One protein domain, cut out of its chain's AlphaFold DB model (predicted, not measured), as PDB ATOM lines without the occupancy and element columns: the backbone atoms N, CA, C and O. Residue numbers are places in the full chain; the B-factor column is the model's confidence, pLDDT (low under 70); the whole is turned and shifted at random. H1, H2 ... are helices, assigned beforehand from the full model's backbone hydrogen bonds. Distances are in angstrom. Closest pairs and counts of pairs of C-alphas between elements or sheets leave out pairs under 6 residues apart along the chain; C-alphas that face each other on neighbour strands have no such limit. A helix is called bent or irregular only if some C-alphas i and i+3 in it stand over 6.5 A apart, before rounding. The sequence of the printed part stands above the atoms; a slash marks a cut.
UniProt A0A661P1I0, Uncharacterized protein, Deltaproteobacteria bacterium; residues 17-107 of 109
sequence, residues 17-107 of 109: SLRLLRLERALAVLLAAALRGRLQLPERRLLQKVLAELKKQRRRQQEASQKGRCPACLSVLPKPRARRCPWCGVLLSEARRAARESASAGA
ATOM      1  N   SER A  17      54.787 -33.480 -43.323       74.75
ATOM      2  CA  SER A  17      53.954 -34.686 -43.246       74.75
ATOM      3  C   SER A  17      52.540 -34.465 -43.803       74.75
ATOM      4  O   SER A  17      52.030 -35.325 -44.522       74.75
ATOM      5  N   LEU A  18      51.937 -33.287 -43.601       74.62
ATOM      6  CA  LEU A  18      50.666 -32.919 -44.243       74.62
ATOM      7  C   LEU A  18      50.785 -32.755 -45.765       74.62
ATOM      8  O   LEU A  18      49.889 -33.183 -46.498       74.62
ATOM      9  N   ARG A  19      51.878 -32.159 -46.261       77.56
ATOM     10  CA  ARG A  19      52.158 -32.077 -47.706       77.56
ATOM     11  C   ARG A  19      52.306 -33.463 -48.328       77.56
ATOM     12  O   ARG A  19      51.691 -33.714 -49.361       77.56
ATOM     13  N   LEU A  20      53.049 -34.361 -47.681       81.06
ATOM     14  CA  LEU A  20      53.215 -35.743 -48.133       81.06
ATOM     15  C   LEU A  20      51.872 -36.480 -48.187       81.06
ATOM     16  O   LEU A  20      51.536 -37.048 -49.218       81.06
ATOM     17  N   LEU A  21      51.047 -36.370 -47.145       74.94
ATOM     18  CA  LEU A  21      49.698 -36.952 -47.125       74.94
ATOM     19  C   LEU A  21      48.798 -36.442 -48.262       74.94
ATOM     20  O   LEU A  21      48.009 -37.206 -48.827       74.94
ATOM     21  N   ARG A  22      48.886 -35.149 -48.601       79.81
ATOM     22  CA  ARG A  22      48.135 -34.564 -49.726       79.81
ATOM     23  C   ARG A  22      48.624 -35.103 -51.068       79.81
ATOM     24  O   ARG A  22      47.792 -35.445 -51.905       79.81
ATOM     25  N   LEU A  23      49.939 -35.218 -51.250       82.06
ATOM     26  CA  LEU A  23      50.538 -35.788 -52.460       82.06
ATOM     27  C   LEU A  23      50.190 -37.271 -52.620       82.06
ATOM     28  O   LEU A  23      49.774 -37.672 -53.701       82.06
ATOM     29  N   GLU A  24      50.257 -38.061 -51.546       81.94
ATOM     30  CA  GLU A  24      49.835 -39.468 -51.548       81.94
ATOM     31  C   GLU A  24      48.362 -39.617 -51.957       81.94
ATOM     32  O   GLU A  24      48.023 -40.483 -52.766       81.94
ATOM     33  N   ARG A  25      47.475 -38.750 -51.445       76.88
ATOM     34  CA  ARG A  25      46.057 -38.743 -51.839       76.88
ATOM     35  C   ARG A  25      45.861 -38.364 -53.305       76.88
ATOM     36  O   ARG A  25      45.073 -39.020 -53.980       76.88
ATOM     37  N   ALA A  26      46.564 -37.347 -53.801       75.69
ATOM     38  CA  ALA A  26      46.480 -36.939 -55.204       75.69
ATOM     39  C   ALA A  26      46.970 -38.052 -56.146       75.69
ATOM     40  O   ALA A  26      46.285 -38.388 -57.112       75.69
ATOM     41  N   LEU A  27      48.094 -38.694 -55.812       75.69
ATOM     42  CA  LEU A  27      48.614 -39.858 -56.534       75.69
ATOM     43  C   LEU A  27      47.626 -41.023 -56.535       75.69
ATOM     44  O   LEU A  27      47.409 -41.631 -57.578       75.69
ATOM     45  N   ALA A  28      46.984 -41.312 -55.400       74.00
ATOM     46  CA  ALA A  28      45.978 -42.368 -55.320       74.00
ATOM     47  C   ALA A  28      44.766 -42.096 -56.229       74.00
ATOM     48  O   ALA A  28      44.261 -43.023 -56.861       74.00
ATOM     49  N   VAL A  29      44.318 -40.839 -56.330       75.06
ATOM     50  CA  VAL A  29      43.214 -40.436 -57.220       75.06
ATOM     51  C   VAL A  29      43.620 -40.554 -58.690       75.06
ATOM     52  O   VAL A  29      42.866 -41.121 -59.480       75.06
ATOM     53  N   LEU A  30      44.817 -40.082 -59.051       73.62
ATOM     54  CA  LEU A  30      45.341 -40.182 -60.416       73.62
ATOM     55  C   LEU A  30      45.557 -41.637 -60.838       73.62
ATOM     56  O   LEU A  30      45.152 -42.020 -61.932       73.62
ATOM     57  N   LEU A  31      46.114 -42.470 -59.957       75.25
ATOM     58  CA  LEU A  31      46.254 -43.906 -60.192       75.25
ATOM     59  C   LEU A  31      44.888 -44.573 -60.345       75.25
ATOM     60  O   LEU A  31      44.686 -45.320 -61.293       75.25
ATOM     61  N   ALA A  32      43.918 -44.280 -59.476       69.62
ATOM     62  CA  ALA A  32      42.570 -44.834 -59.602       69.62
ATOM     63  C   ALA A  32      41.880 -44.418 -60.914       69.62
ATOM     64  O   ALA A  32      41.162 -45.225 -61.507       69.62
ATOM     65  N   ALA A  33      42.106 -43.188 -61.382       69.75
ATOM     66  CA  ALA A  33      41.601 -42.701 -62.663       69.75
ATOM     67  C   ALA A  33      42.315 -43.355 -63.860       69.75
ATOM     68  O   ALA A  33      41.647 -43.796 -64.789       69.75
ATOM     69  N   ALA A  34      43.641 -43.492 -63.815       68.69
ATOM     70  CA  ALA A  34      44.432 -44.139 -64.866       68.69
ATOM     71  C   ALA A  34      44.159 -45.651 -64.967       68.69
ATOM     72  O   ALA A  34      44.225 -46.240 -66.046       68.69
ATOM     73  N   LEU A  35      43.829 -46.279 -63.838       69.50
ATOM     74  CA  LEU A  35      43.532 -47.705 -63.733       69.50
ATOM     75  C   LEU A  35      42.044 -48.031 -63.956       69.50
ATOM     76  O   LEU A  35      41.685 -49.206 -64.121       69.50
ATOM     77  N   ARG A  36      41.160 -47.019 -63.991       63.06
ATOM     78  CA  ARG A  36      39.738 -47.190 -64.325       63.06
ATOM     79  C   ARG A  36      39.623 -47.711 -65.758       63.06
ATOM     80  O   ARG A  36      39.975 -47.039 -66.715       63.06
ATOM     81  N   GLY A  37      39.138 -48.943 -65.881       64.69
ATOM     82  CA  GLY A  37      38.887 -49.598 -67.169       64.69
ATOM     83  C   GLY A  37      40.089 -50.308 -67.801       64.69
ATOM     84  O   GLY A  37      39.876 -51.092 -68.714       64.69
ATOM     85  N   ARG A  38      41.318 -50.109 -67.299       68.06
ATOM     86  CA  ARG A  38      42.527 -50.769 -67.839       68.06
ATOM     87  C   ARG A  38      42.973 -52.006 -67.070       68.06
ATOM     88  O   ARG A  38      43.623 -52.865 -67.644       68.06
ATOM     89  N   LEU A  39      42.610 -52.106 -65.791       66.12
ATOM     90  CA  LEU A  39      42.938 -53.284 -64.991       66.12
ATOM     91  C   LEU A  39      42.018 -54.451 -65.325       66.12
ATOM     92  O   LEU A  39      40.800 -54.363 -65.087       66.12
ATOM     93  N   GLN A  40      42.616 -55.558 -65.751       76.38
ATOM     94  CA  GLN A  40      41.922 -56.831 -65.875       76.38
ATOM     95  C   GLN A  40      41.506 -57.350 -64.484       76.38
ATOM     96  O   GLN A  40      42.124 -57.051 -63.457       76.38
ATOM     97  N   LEU A  41      40.433 -58.142 -64.422       74.12
ATOM     98  CA  LEU A  41      39.946 -58.794 -63.195       74.12
ATOM     99  C   LEU A  41      41.045 -59.458 -62.330       74.12
ATOM    100  O   LEU A  41      41.032 -59.236 -61.113       74.12
ATOM    101  N   PRO A  42      41.998 -60.234 -62.886       75.81
ATOM    102  CA  PRO A  42      43.091 -60.811 -62.100       75.81
ATOM    103  C   PRO A  42      44.010 -59.754 -61.471       75.81
ATOM    104  O   PRO A  42      44.348 -59.862 -60.292       75.81
ATOM    105  N   GLU A  43      44.344 -58.692 -62.200       72.50
ATOM    106  CA  GLU A  43      45.206 -57.608 -61.714       72.50
ATOM    107  C   GLU A  43      44.530 -56.824 -60.585       72.50
ATOM    108  O   GLU A  43      45.160 -56.504 -59.574       72.50
ATOM    109  N   ARG A  44      43.213 -56.588 -60.690       73.38
ATOM    110  CA  ARG A  44      42.427 -55.977 -59.603       73.38
ATOM    111  C   ARG A  44      42.466 -56.821 -58.334       73.38
ATOM    112  O   ARG A  44      42.648 -56.271 -57.249       73.38
ATOM    113  N   ARG A  45      42.308 -58.144 -58.454       77.31
ATOM    114  CA  ARG A  45      42.376 -59.064 -57.306       77.31
ATOM    115  C   ARG A  45      43.764 -59.052 -56.666       77.31
ATOM    116  O   ARG A  45      43.864 -59.058 -55.440       77.31
ATOM    117  N   LEU A  46      44.823 -59.005 -57.473       79.56
ATOM    118  CA  LEU A  46      46.200 -58.949 -56.985       79.56
ATOM    119  C   LEU A  46      46.489 -57.628 -56.255       79.56
ATOM    120  O   LEU A  46      46.969 -57.648 -55.122       79.56
ATOM    121  N   LEU A  47      46.087 -56.493 -56.831       78.25
ATOM    122  CA  LEU A  47      46.195 -55.181 -56.184       78.25
ATOM    123  C   LEU A  47      45.404 -55.110 -54.875       78.25
ATOM    124  O   LEU A  47      45.908 -54.593 -53.879       78.25
ATOM    125  N   GLN A  48      44.187 -55.653 -54.837       78.31
ATOM    126  CA  GLN A  48      43.397 -55.708 -53.605       78.31
ATOM    127  C   GLN A  48      44.094 -56.516 -52.505       78.31
ATOM    128  O   GLN A  48      44.106 -56.072 -51.356       78.31
ATOM    129  N   LYS A  49      44.712 -57.657 -52.843       81.06
ATOM    130  CA  LYS A  49      45.498 -58.456 -51.888       81.06
ATOM    131  C   LYS A  49      46.682 -57.662 -51.337       81.06
ATOM    132  O   LYS A  49      46.829 -57.565 -50.121       81.06
ATOM    133  N   VAL A  50      47.466 -57.032 -52.211       80.62
ATOM    134  CA  VAL A  50      48.632 -56.224 -51.814       80.62
ATOM    135  C   VAL A  50      48.210 -55.047 -50.926       80.62
ATOM    136  O   VAL A  50      48.784 -54.827 -49.861       80.62
ATOM    137  N   LEU A  51      47.153 -54.320 -51.297       79.38
ATOM    138  CA  LEU A  51      46.628 -53.216 -50.488       79.38
ATOM    139  C   LEU A  51      46.102 -53.687 -49.124       79.38
ATOM    140  O   LEU A  51      46.260 -52.978 -48.125       79.38
ATOM    141  N   ALA A  52      45.480 -54.866 -49.057       78.44
ATOM    142  CA  ALA A  52      45.039 -55.458 -47.799       78.44
ATOM    143  C   ALA A  52      46.231 -55.810 -46.892       78.44
ATOM    144  O   ALA A  52      46.192 -55.511 -45.692       78.44
ATOM    145  N   GLU A  53      47.310 -56.365 -47.449       81.19
ATOM    146  CA  GLU A  53      48.540 -56.638 -46.700       81.19
ATOM    147  C   GLU A  53      49.201 -55.362 -46.178       81.19
ATOM    148  O   GLU A  53      49.514 -55.281 -44.987       81.19
ATOM    149  N   LEU A  54      49.335 -54.332 -47.016       76.38
ATOM    150  CA  LEU A  54      49.906 -53.045 -46.608       76.38
ATOM    151  C   LEU A  54      49.090 -52.396 -45.482       76.38
ATOM    152  O   LEU A  54      49.654 -51.901 -44.502       76.38
ATOM    153  N   LYS A  55      47.754 -52.452 -45.557       79.19
ATOM    154  CA  LYS A  55      46.880 -51.994 -44.461       79.19
ATOM    155  C   LYS A  55      47.127 -52.782 -43.173       79.19
ATOM    156  O   LYS A  55      47.189 -52.181 -42.098       79.19
ATOM    157  N   LYS A  56      47.285 -54.106 -43.262       81.38
ATOM    158  CA  LYS A  56      47.567 -54.978 -42.112       81.38
ATOM    159  C   LYS A  56      48.930 -54.668 -41.488       81.38
ATOM    160  O   LYS A  56      49.025 -54.566 -40.266       81.38
ATOM    161  N   GLN A  57      49.964 -54.463 -42.302       75.44
ATOM    162  CA  GLN A  57      51.294 -54.060 -41.837       75.44
ATOM    163  C   GLN A  57      51.262 -52.688 -41.153       75.44
ATOM    164  O   GLN A  57      51.781 -52.550 -40.045       75.44
ATOM    165  N   ARG A  58      50.578 -51.698 -41.743       74.94
ATOM    166  CA  ARG A  58      50.434 -50.358 -41.152       74.94
ATOM    167  C   ARG A  58      49.702 -50.406 -39.804       74.94
ATOM    168  O   ARG A  58      50.143 -49.756 -38.861       74.94
ATOM    169  N   ARG A  59      48.644 -51.221 -39.670       75.38
ATOM    170  CA  ARG A  59      47.972 -51.452 -38.373       75.38
ATOM    171  C   ARG A  59      48.914 -52.065 -37.338       75.38
ATOM    172  O   ARG A  59      49.009 -51.542 -36.235       75.38
ATOM    173  N   ARG A  60      49.678 -53.100 -37.705       74.75
ATOM    174  CA  ARG A  60      50.674 -53.724 -36.810       74.75
ATOM    175  C   ARG A  60      51.747 -52.737 -36.351       74.75
ATOM    176  O   ARG A  60      52.126 -52.754 -35.185       74.75
ATOM    177  N   GLN A  61      52.221 -51.866 -37.241       69.75
ATOM    178  CA  GLN A  61      53.180 -50.813 -36.893       69.75
ATOM    179  C   GLN A  61      52.569 -49.767 -35.956       69.75
ATOM    180  O   GLN A  61      53.210 -49.373 -34.985       69.75
ATOM    181  N   GLN A  62      51.320 -49.353 -36.192       71.62
ATOM    182  CA  GLN A  62      50.604 -48.450 -35.288       71.62
ATOM    183  C   GLN A  62      50.421 -49.079 -33.903       71.62
ATOM    184  O   GLN A  62      50.776 -48.459 -32.903       71.62
ATOM    185  N   GLU A  63      49.970 -50.330 -33.833       69.94
ATOM    186  CA  GLU A  63      49.844 -51.080 -32.579       69.94
ATOM    187  C   GLU A  63      51.195 -51.220 -31.863       69.94
ATOM    188  O   GLU A  63      51.277 -51.003 -30.655       69.94
ATOM    189  N   ALA A  64      52.273 -51.521 -32.595       65.44
ATOM    190  CA  ALA A  64      53.625 -51.583 -32.042       65.44
ATOM    191  C   ALA A  64      54.100 -50.219 -31.519       65.44
ATOM    192  O   ALA A  64      54.669 -50.153 -30.434       65.44
ATOM    193  N   SER A  65      53.809 -49.126 -32.229       64.12
ATOM    194  CA  SER A  65      54.177 -47.763 -31.817       64.12
ATOM    195  C   SER A  65      53.405 -47.259 -30.589       64.12
ATOM    196  O   SER A  65      53.885 -46.379 -29.868       64.12
ATOM    197  N   GLN A  66      52.217 -47.820 -30.339       66.50
ATOM    198  CA  GLN A  66      51.380 -47.516 -29.177       66.50
ATOM    199  C   GLN A  66      51.736 -48.371 -27.951       66.50
ATOM    200  O   GLN A  66      51.393 -47.994 -26.824       66.50
ATOM    201  N   LYS A  67      52.452 -49.496 -28.123       66.44
ATOM    202  CA  LYS A  67      52.978 -50.275 -26.992       66.44
ATOM    203  C   LYS A  67      53.957 -49.405 -26.205       66.44
ATOM    204  O   LYS A  67      54.942 -48.912 -26.732       66.44
ATOM    205  N   GLY A  68      53.658 -49.210 -24.923       72.06
ATOM    206  CA  GLY A  68      54.472 -48.373 -24.045       72.06
ATOM    207  C   GLY A  68      54.123 -46.886 -24.079       72.06
ATOM    208  O   GLY A  68      54.883 -46.105 -23.529       72.06
ATOM    209  N   ARG A  69      52.986 -46.465 -24.651       79.25
ATOM    210  CA  ARG A  69      52.467 -45.093 -24.491       79.25
ATOM    211  C   ARG A  69      51.234 -45.052 -23.593       79.25
ATOM    212  O   ARG A  69      50.487 -46.026 -23.486       79.25
ATOM    213  N   CYS A  70      51.017 -43.921 -22.928       79.62
ATOM    214  CA  CYS A  70      49.783 -43.671 -22.196       79.62
ATOM    215  C   CYS A  70      48.621 -43.469 -23.191       79.62
ATOM    216  O   CYS A  70      48.733 -42.613 -24.061       79.62
ATOM    217  N   PRO A  71      47.492 -44.186 -23.065       78.25
ATOM    218  CA  PRO A  71      46.342 -44.020 -23.961       78.25
ATOM    219  C   PRO A  71      45.621 -42.668 -23.814       78.25
ATOM    220  O   PRO A  71      44.898 -42.285 -24.721       78.25
ATOM    221  N   ALA A  72      45.818 -41.944 -22.705       80.62
ATOM    222  CA  ALA A  72      45.205 -40.632 -22.482       80.62
ATOM    223  C   ALA A  72      46.071 -39.478 -23.016       80.62
ATOM    224  O   ALA A  72      45.600 -38.660 -23.794       80.62
ATOM    225  N   CYS A  73      47.347 -39.410 -22.619       80.50
ATOM    226  CA  CYS A  73      48.233 -38.287 -22.962       80.50
ATOM    227  C   CYS A  73      49.316 -38.624 -24.000       80.50
ATOM    228  O   CYS A  73      50.154 -37.781 -24.306       80.50
ATOM    229  N   LEU A  74      49.349 -39.860 -24.513       80.62
ATOM    230  CA  LEU A  74      50.286 -40.360 -25.536       80.62
ATOM    231  C   LEU A  74      51.784 -40.309 -25.177       80.62
ATOM    232  O   LEU A  74      52.627 -40.657 -26.006       80.62
ATOM    233  N   SER A  75      52.129 -39.949 -23.939       82.12
ATOM    234  CA  SER A  75      53.503 -39.942 -23.423       82.12
ATOM    235  C   SER A  75      54.074 -41.361 -23.289       82.12
ATOM    236  O   SER A  75      53.344 -42.302 -22.970       82.12
ATOM    237  N   VAL A  76      55.380 -41.520 -23.525       81.81
ATOM    238  CA  VAL A  76      56.094 -42.813 -23.520       81.81
ATOM    239  C   VAL A  76      56.322 -43.297 -22.092       81.81
ATOM    240  O   VAL A  76      57.183 -42.758 -21.428       81.81
ATOM    241  N   LEU A  77      55.605 -44.316 -21.625       78.56
ATOM    242  CA  LEU A  77      55.678 -44.879 -20.273       78.56
ATOM    243  C   LEU A  77      57.072 -45.436 -19.938       78.56
ATOM    244  O   LEU A  77      57.574 -46.283 -20.674       78.56
ATOM    245  N   PRO A  78      57.660 -45.059 -18.783       70.25
ATOM    246  CA  PRO A  78      59.015 -45.470 -18.424       70.25
ATOM    247  C   PRO A  78      59.051 -46.908 -17.882       70.25
ATOM    248  O   PRO A  78      60.093 -47.552 -17.882       70.25
ATOM    249  N   LYS A  79      57.904 -47.433 -17.420       70.56
ATOM    250  CA  LYS A  79      57.723 -48.824 -16.988       70.56
ATOM    251  C   LYS A  79      56.411 -49.375 -17.563       70.56
ATOM    252  O   LYS A  79      55.364 -48.757 -17.360       70.56
ATOM    253  N   PRO A  80      56.407 -50.562 -18.197       62.75
ATOM    254  CA  PRO A  80      55.202 -51.140 -18.802       62.75
ATOM    255  C   PRO A  80      54.115 -51.544 -17.784       62.75
ATOM    256  O   PRO A  80      52.966 -51.752 -18.177       62.75
ATOM    257  N   ARG A  81      54.457 -51.639 -16.486       66.44
ATOM    258  CA  ARG A  81      53.575 -52.095 -15.388       66.44
ATOM    259  C   ARG A  81      53.098 -50.992 -14.428       66.44
ATOM    260  O   ARG A  81      52.550 -51.310 -13.376       66.44
ATOM    261  N   ALA A  82      53.311 -49.710 -14.731       71.19
ATOM    262  CA  ALA A  82      52.810 -48.639 -13.865       71.19
ATOM    263  C   ALA A  82      51.267 -48.670 -13.789       71.19
ATOM    264  O   ALA A  82      50.608 -48.866 -14.806       71.19
ATOM    265  N   ARG A  83      50.670 -48.481 -12.600       82.50
ATOM    266  CA  ARG A  83      49.199 -48.392 -12.458       82.50
ATOM    267  C   ARG A  83      48.652 -47.064 -13.000       82.50
ATOM    268  O   ARG A  83      47.575 -47.035 -13.590       82.50
ATOM    269  N   ARG A  84      49.413 -45.979 -12.828       84.12
ATOM    270  CA  ARG A  84      49.091 -44.619 -13.286       84.12
ATOM    271  C   ARG A  84      50.137 -44.110 -14.268       84.12
ATOM    272  O   ARG A  84      51.302 -44.503 -14.205       84.12
ATOM    273  N   CYS A  85      49.718 -43.226 -15.162       82.38
ATOM    274  CA  CYS A  85      50.638 -42.464 -15.990       82.38
ATOM    275  C   CYS A  85      51.407 -41.447 -15.123       82.38
ATOM    276  O   CYS A  85      50.760 -40.675 -14.420       82.38
ATOM    277  N   PRO A  86      52.747 -41.385 -15.185       82.25
ATOM    278  CA  PRO A  86      53.519 -40.425 -14.395       82.25
ATOM    279  C   PRO A  86      53.380 -38.974 -14.886       82.25
ATOM    280  O   PRO A  86      53.712 -38.064 -14.141       82.25
ATOM    281  N   TRP A  87      52.882 -38.744 -16.110       83.75
ATOM    282  CA  TRP A  87      52.688 -37.390 -16.650       83.75
ATOM    283  C   TRP A  87      51.278 -36.849 -16.443       83.75
ATOM    284  O   TRP A  87      51.125 -35.694 -16.074       83.75
ATOM    285  N   CYS A  88      50.244 -37.660 -16.687       83.62
ATOM    286  CA  CYS A  88      48.851 -37.202 -16.606       83.62
ATOM    287  C   CYS A  88      48.071 -37.776 -15.418       83.62
ATOM    288  O   CYS A  88      46.890 -37.486 -15.275       83.62
ATOM    289  N   GLY A  89      48.678 -38.641 -14.597       82.38
ATOM    290  CA  GLY A  89      48.049 -39.224 -13.405       82.38
ATOM    291  C   GLY A  89      46.948 -40.259 -13.671       82.38
ATOM    292  O   GLY A  89      46.561 -40.978 -12.751       82.38
ATOM    293  N   VAL A  90      46.479 -40.390 -14.915       85.75
ATOM    294  CA  VAL A  90      45.367 -41.275 -15.289       85.75
ATOM    295  C   VAL A  90      45.703 -42.745 -15.027       85.75
ATOM    296  O   VAL A  90      46.809 -43.214 -15.324       85.75
ATOM    297  N   LEU A  91      44.721 -43.486 -14.507       87.00
ATOM    298  CA  LEU A  91      44.782 -44.937 -14.348       87.00
ATOM    299  C   LEU A  91      44.841 -45.614 -15.723       87.00
ATOM    300  O   LEU A  91      43.930 -45.509 -16.545       87.00
ATOM    301  N   LEU A  92      45.934 -46.334 -15.983       81.81
ATOM    302  CA  LEU A  92      46.169 -46.940 -17.297       81.81
ATOM    303  C   LEU A  92      45.170 -48.062 -17.611       81.81
ATOM    304  O   LEU A  92      44.922 -48.331 -18.783       81.81
ATOM    305  N   SER A  93      44.601 -48.713 -16.596       81.31
ATOM    306  CA  SER A  93      43.548 -49.725 -16.749       81.31
ATOM    307  C   SER A  93      42.267 -49.128 -17.332       81.31
ATOM    308  O   SER A  93      41.752 -49.637 -18.327       81.31
ATOM    309  N   GLU A  94      41.793 -48.023 -16.761       82.12
ATOM    310  CA  GLU A  94      40.574 -47.328 -17.185       82.12
ATOM    311  C   GLU A  94      40.750 -46.699 -18.562       82.12
ATOM    312  O   GLU A  94      39.928 -46.904 -19.452       82.12
ATOM    313  N   ALA A  95      41.877 -46.028 -18.794       78.62
ATOM    314  CA  ALA A  95      42.130 -45.401 -20.082       78.62
ATOM    315  C   ALA A  95      42.323 -46.428 -21.217       78.62
ATOM    316  O   ALA A  95      41.921 -46.174 -22.350       78.62
ATOM    317  N   ARG A  96      42.868 -47.624 -20.935       79.44
ATOM    318  CA  ARG A  96      42.887 -48.735 -21.911       79.44
ATOM    319  C   ARG A  96      41.491 -49.303 -22.165       79.44
ATOM    320  O   ARG A  96      41.211 -49.694 -23.295       79.44
ATOM    321  N   ARG A  97      40.633 -49.369 -21.144       81.12
ATOM    322  CA  ARG A  97      39.239 -49.818 -21.278       81.12
ATOM    323  C   ARG A  97      38.435 -48.847 -22.150       81.12
ATOM    324  O   ARG A  97      37.890 -49.276 -23.162       81.12
ATOM    325  N   ALA A  98      38.499 -47.551 -21.857       79.12
ATOM    326  CA  ALA A  98      37.851 -46.500 -22.643       79.12
ATOM    327  C   ALA A  98      38.361 -46.440 -24.100       79.12
ATOM    328  O   ALA A  98      37.584 -46.259 -25.040       79.12
ATOM    329  N   ALA A  99      39.662 -46.658 -24.326       74.31
ATOM    330  CA  ALA A  99      40.223 -46.737 -25.679       74.31
ATOM    331  C   ALA A  99      39.704 -47.956 -26.472       74.31
ATOM    332  O   ALA A  99      39.517 -47.876 -27.683       74.31
ATOM    333  N   ARG A 100      39.443 -49.090 -25.806       77.50
ATOM    334  CA  ARG A 100      38.853 -50.281 -26.446       77.50
ATOM    335  C   ARG A 100      37.369 -50.093 -26.751       77.50
ATOM    336  O   ARG A 100      36.927 -50.500 -27.820       77.50
ATOM    337  N   GLU A 101      36.626 -49.470 -25.840       76.00
ATOM    338  CA  GLU A 101      35.198 -49.162 -26.006       76.00
ATOM    339  C   GLU A 101      34.963 -48.129 -27.123       76.00
ATOM    340  O   GLU A 101      34.070 -48.292 -27.950       76.00
ATOM    341  N   SER A 102      35.819 -47.112 -27.233       69.19
ATOM    342  CA  SER A 102      35.755 -46.153 -28.348       69.19
ATOM    343  C   SER A 102      36.156 -46.777 -29.693       69.19
ATOM    344  O   SER A 102      35.523 -46.496 -30.712       69.19
ATOM    345  N   ALA A 103      37.139 -47.686 -29.713       62.47
ATOM    346  CA  ALA A 103      37.513 -48.427 -30.920       62.47
ATOM    347  C   ALA A 103      36.409 -49.383 -31.417       62.47
ATOM    348  O   ALA A 103      36.254 -49.556 -32.626       62.47
ATOM    349  N   SER A 104      35.627 -49.992 -30.516       59.84
ATOM    350  CA  SER A 104      34.502 -50.864 -30.889       59.84
ATOM    351  C   SER A 104      33.247 -50.081 -31.287       59.84
ATOM    352  O   SER A 104      32.516 -50.521 -32.176       59.84
ATOM    353  N   ALA A 105      33.024 -48.900 -30.701       57.44
ATOM    354  CA  ALA A 105      31.929 -48.003 -31.075       57.44
ATOM    355  C   ALA A 105      32.130 -47.365 -32.465       57.44
ATOM    356  O   ALA A 105      31.171 -47.221 -33.222       57.44
ATOM    357  N   GLY A 106      33.372 -47.037 -32.838       45.03
ATOM    358  CA  GLY A 106      33.706 -46.488 -34.160       45.03
ATOM    359  C   GLY A 106      33.633 -47.491 -35.318       45.03
ATOM    360  O   GLY A 106      33.640 -47.079 -36.471       45.03
ATOM    361  N   ALA A 107      33.548 -48.797 -35.041       49.00
ATOM    362  CA  ALA A 107      33.454 -49.845 -36.062       49.00
ATOM    363  C   ALA A 107      32.011 -50.139 -36.528       49.00
ATOM    364  O   ALA A 107      31.819 -50.989 -37.396       49.00
TER     365      ALA A 107
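Overview. This is residues 17 to 107 of the 109 residues of an uncharacterized protein of Deltaproteobacteria bacterium (UniProt A0A661P1I0). The printed part is an open zigzag of three helices that touch nowhere: the long H2 runs along most of the length, H1 folds back from one end of it and runs nearly the opposite way with a gap between the two, and at the far end a looped head, residues 67 to 91, leads into H3, which folds back again, also with a gap between it and H2. Residues 17 to 34 of H1 and 100 to 107 of H3 stick out. The printed part has 91 residues with three named helices, in the order H1, H2, H3, and no named strand; its class is all helix, with 61 of the 91 residues in the named helices. It is extended, with a radius of gyration of the C-alphas of 19.4 A, and the C-alphas span 56 by 28 by 23 A.

Along the chain. H1 is residues 17 to 35, 26.4 A from first to last C-alpha; C-alpha 17 is at (53.954, -34.686, -43.246) and C-alpha 35 at (43.532, -47.705, -63.733). H2 is residues 41 to 66, the longest helix with 26 residues, 37.6 A from C-alpha 41 at (39.946, -58.794, -63.195) to C-alpha 66 at (51.380, -47.516, -29.177). H3 is residues 92 to 107, 22.9 A long, and ends with C-alpha 107 at (33.454, -49.845, -36.062).

Arrangement. Along z the N-to-C direction has the component -0.78 in H1, 0.91 in H2 and -0.85 in H3. H1 and H2 are joined by a tight link of 5 residues, yet they are apart, with no C-alpha of the one within 8 A of the other. By the same measure H2 and H3 are apart, and H1 and H3 are apart. Residues 17 to 34, which belong to H1, residues 48 to 64, which belong to H2, and residues 100 to 107, which belong to H3, stand free: no C-alpha 8 or more residues away along the chain is within 10 A. In H1 and H2 every O i to N i+4 pair is within hydrogen-bond range; in H3 it is 11 of 12. No helix is bent or irregular.

Size, cuts and confidence. The outline is a rod, but only just. The two C-alphas farthest apart are those of Arg 38 and Gly 89, at 55.9 A, while the first and last printed C-alphas, of Ser 17 and Ala 107, are 26.5 A apart. The printed part has no cut. The link from H2 to H3 is long, with 25 residues, and its C-alphas lie 13 to 26 A from the mean of all C-alphas. The mean pLDDT of the printed part is 74.9; 22 residues are under 70, namely residues 32 to 39, 61, 63 to 67, 80 to 81 and 102 to 107.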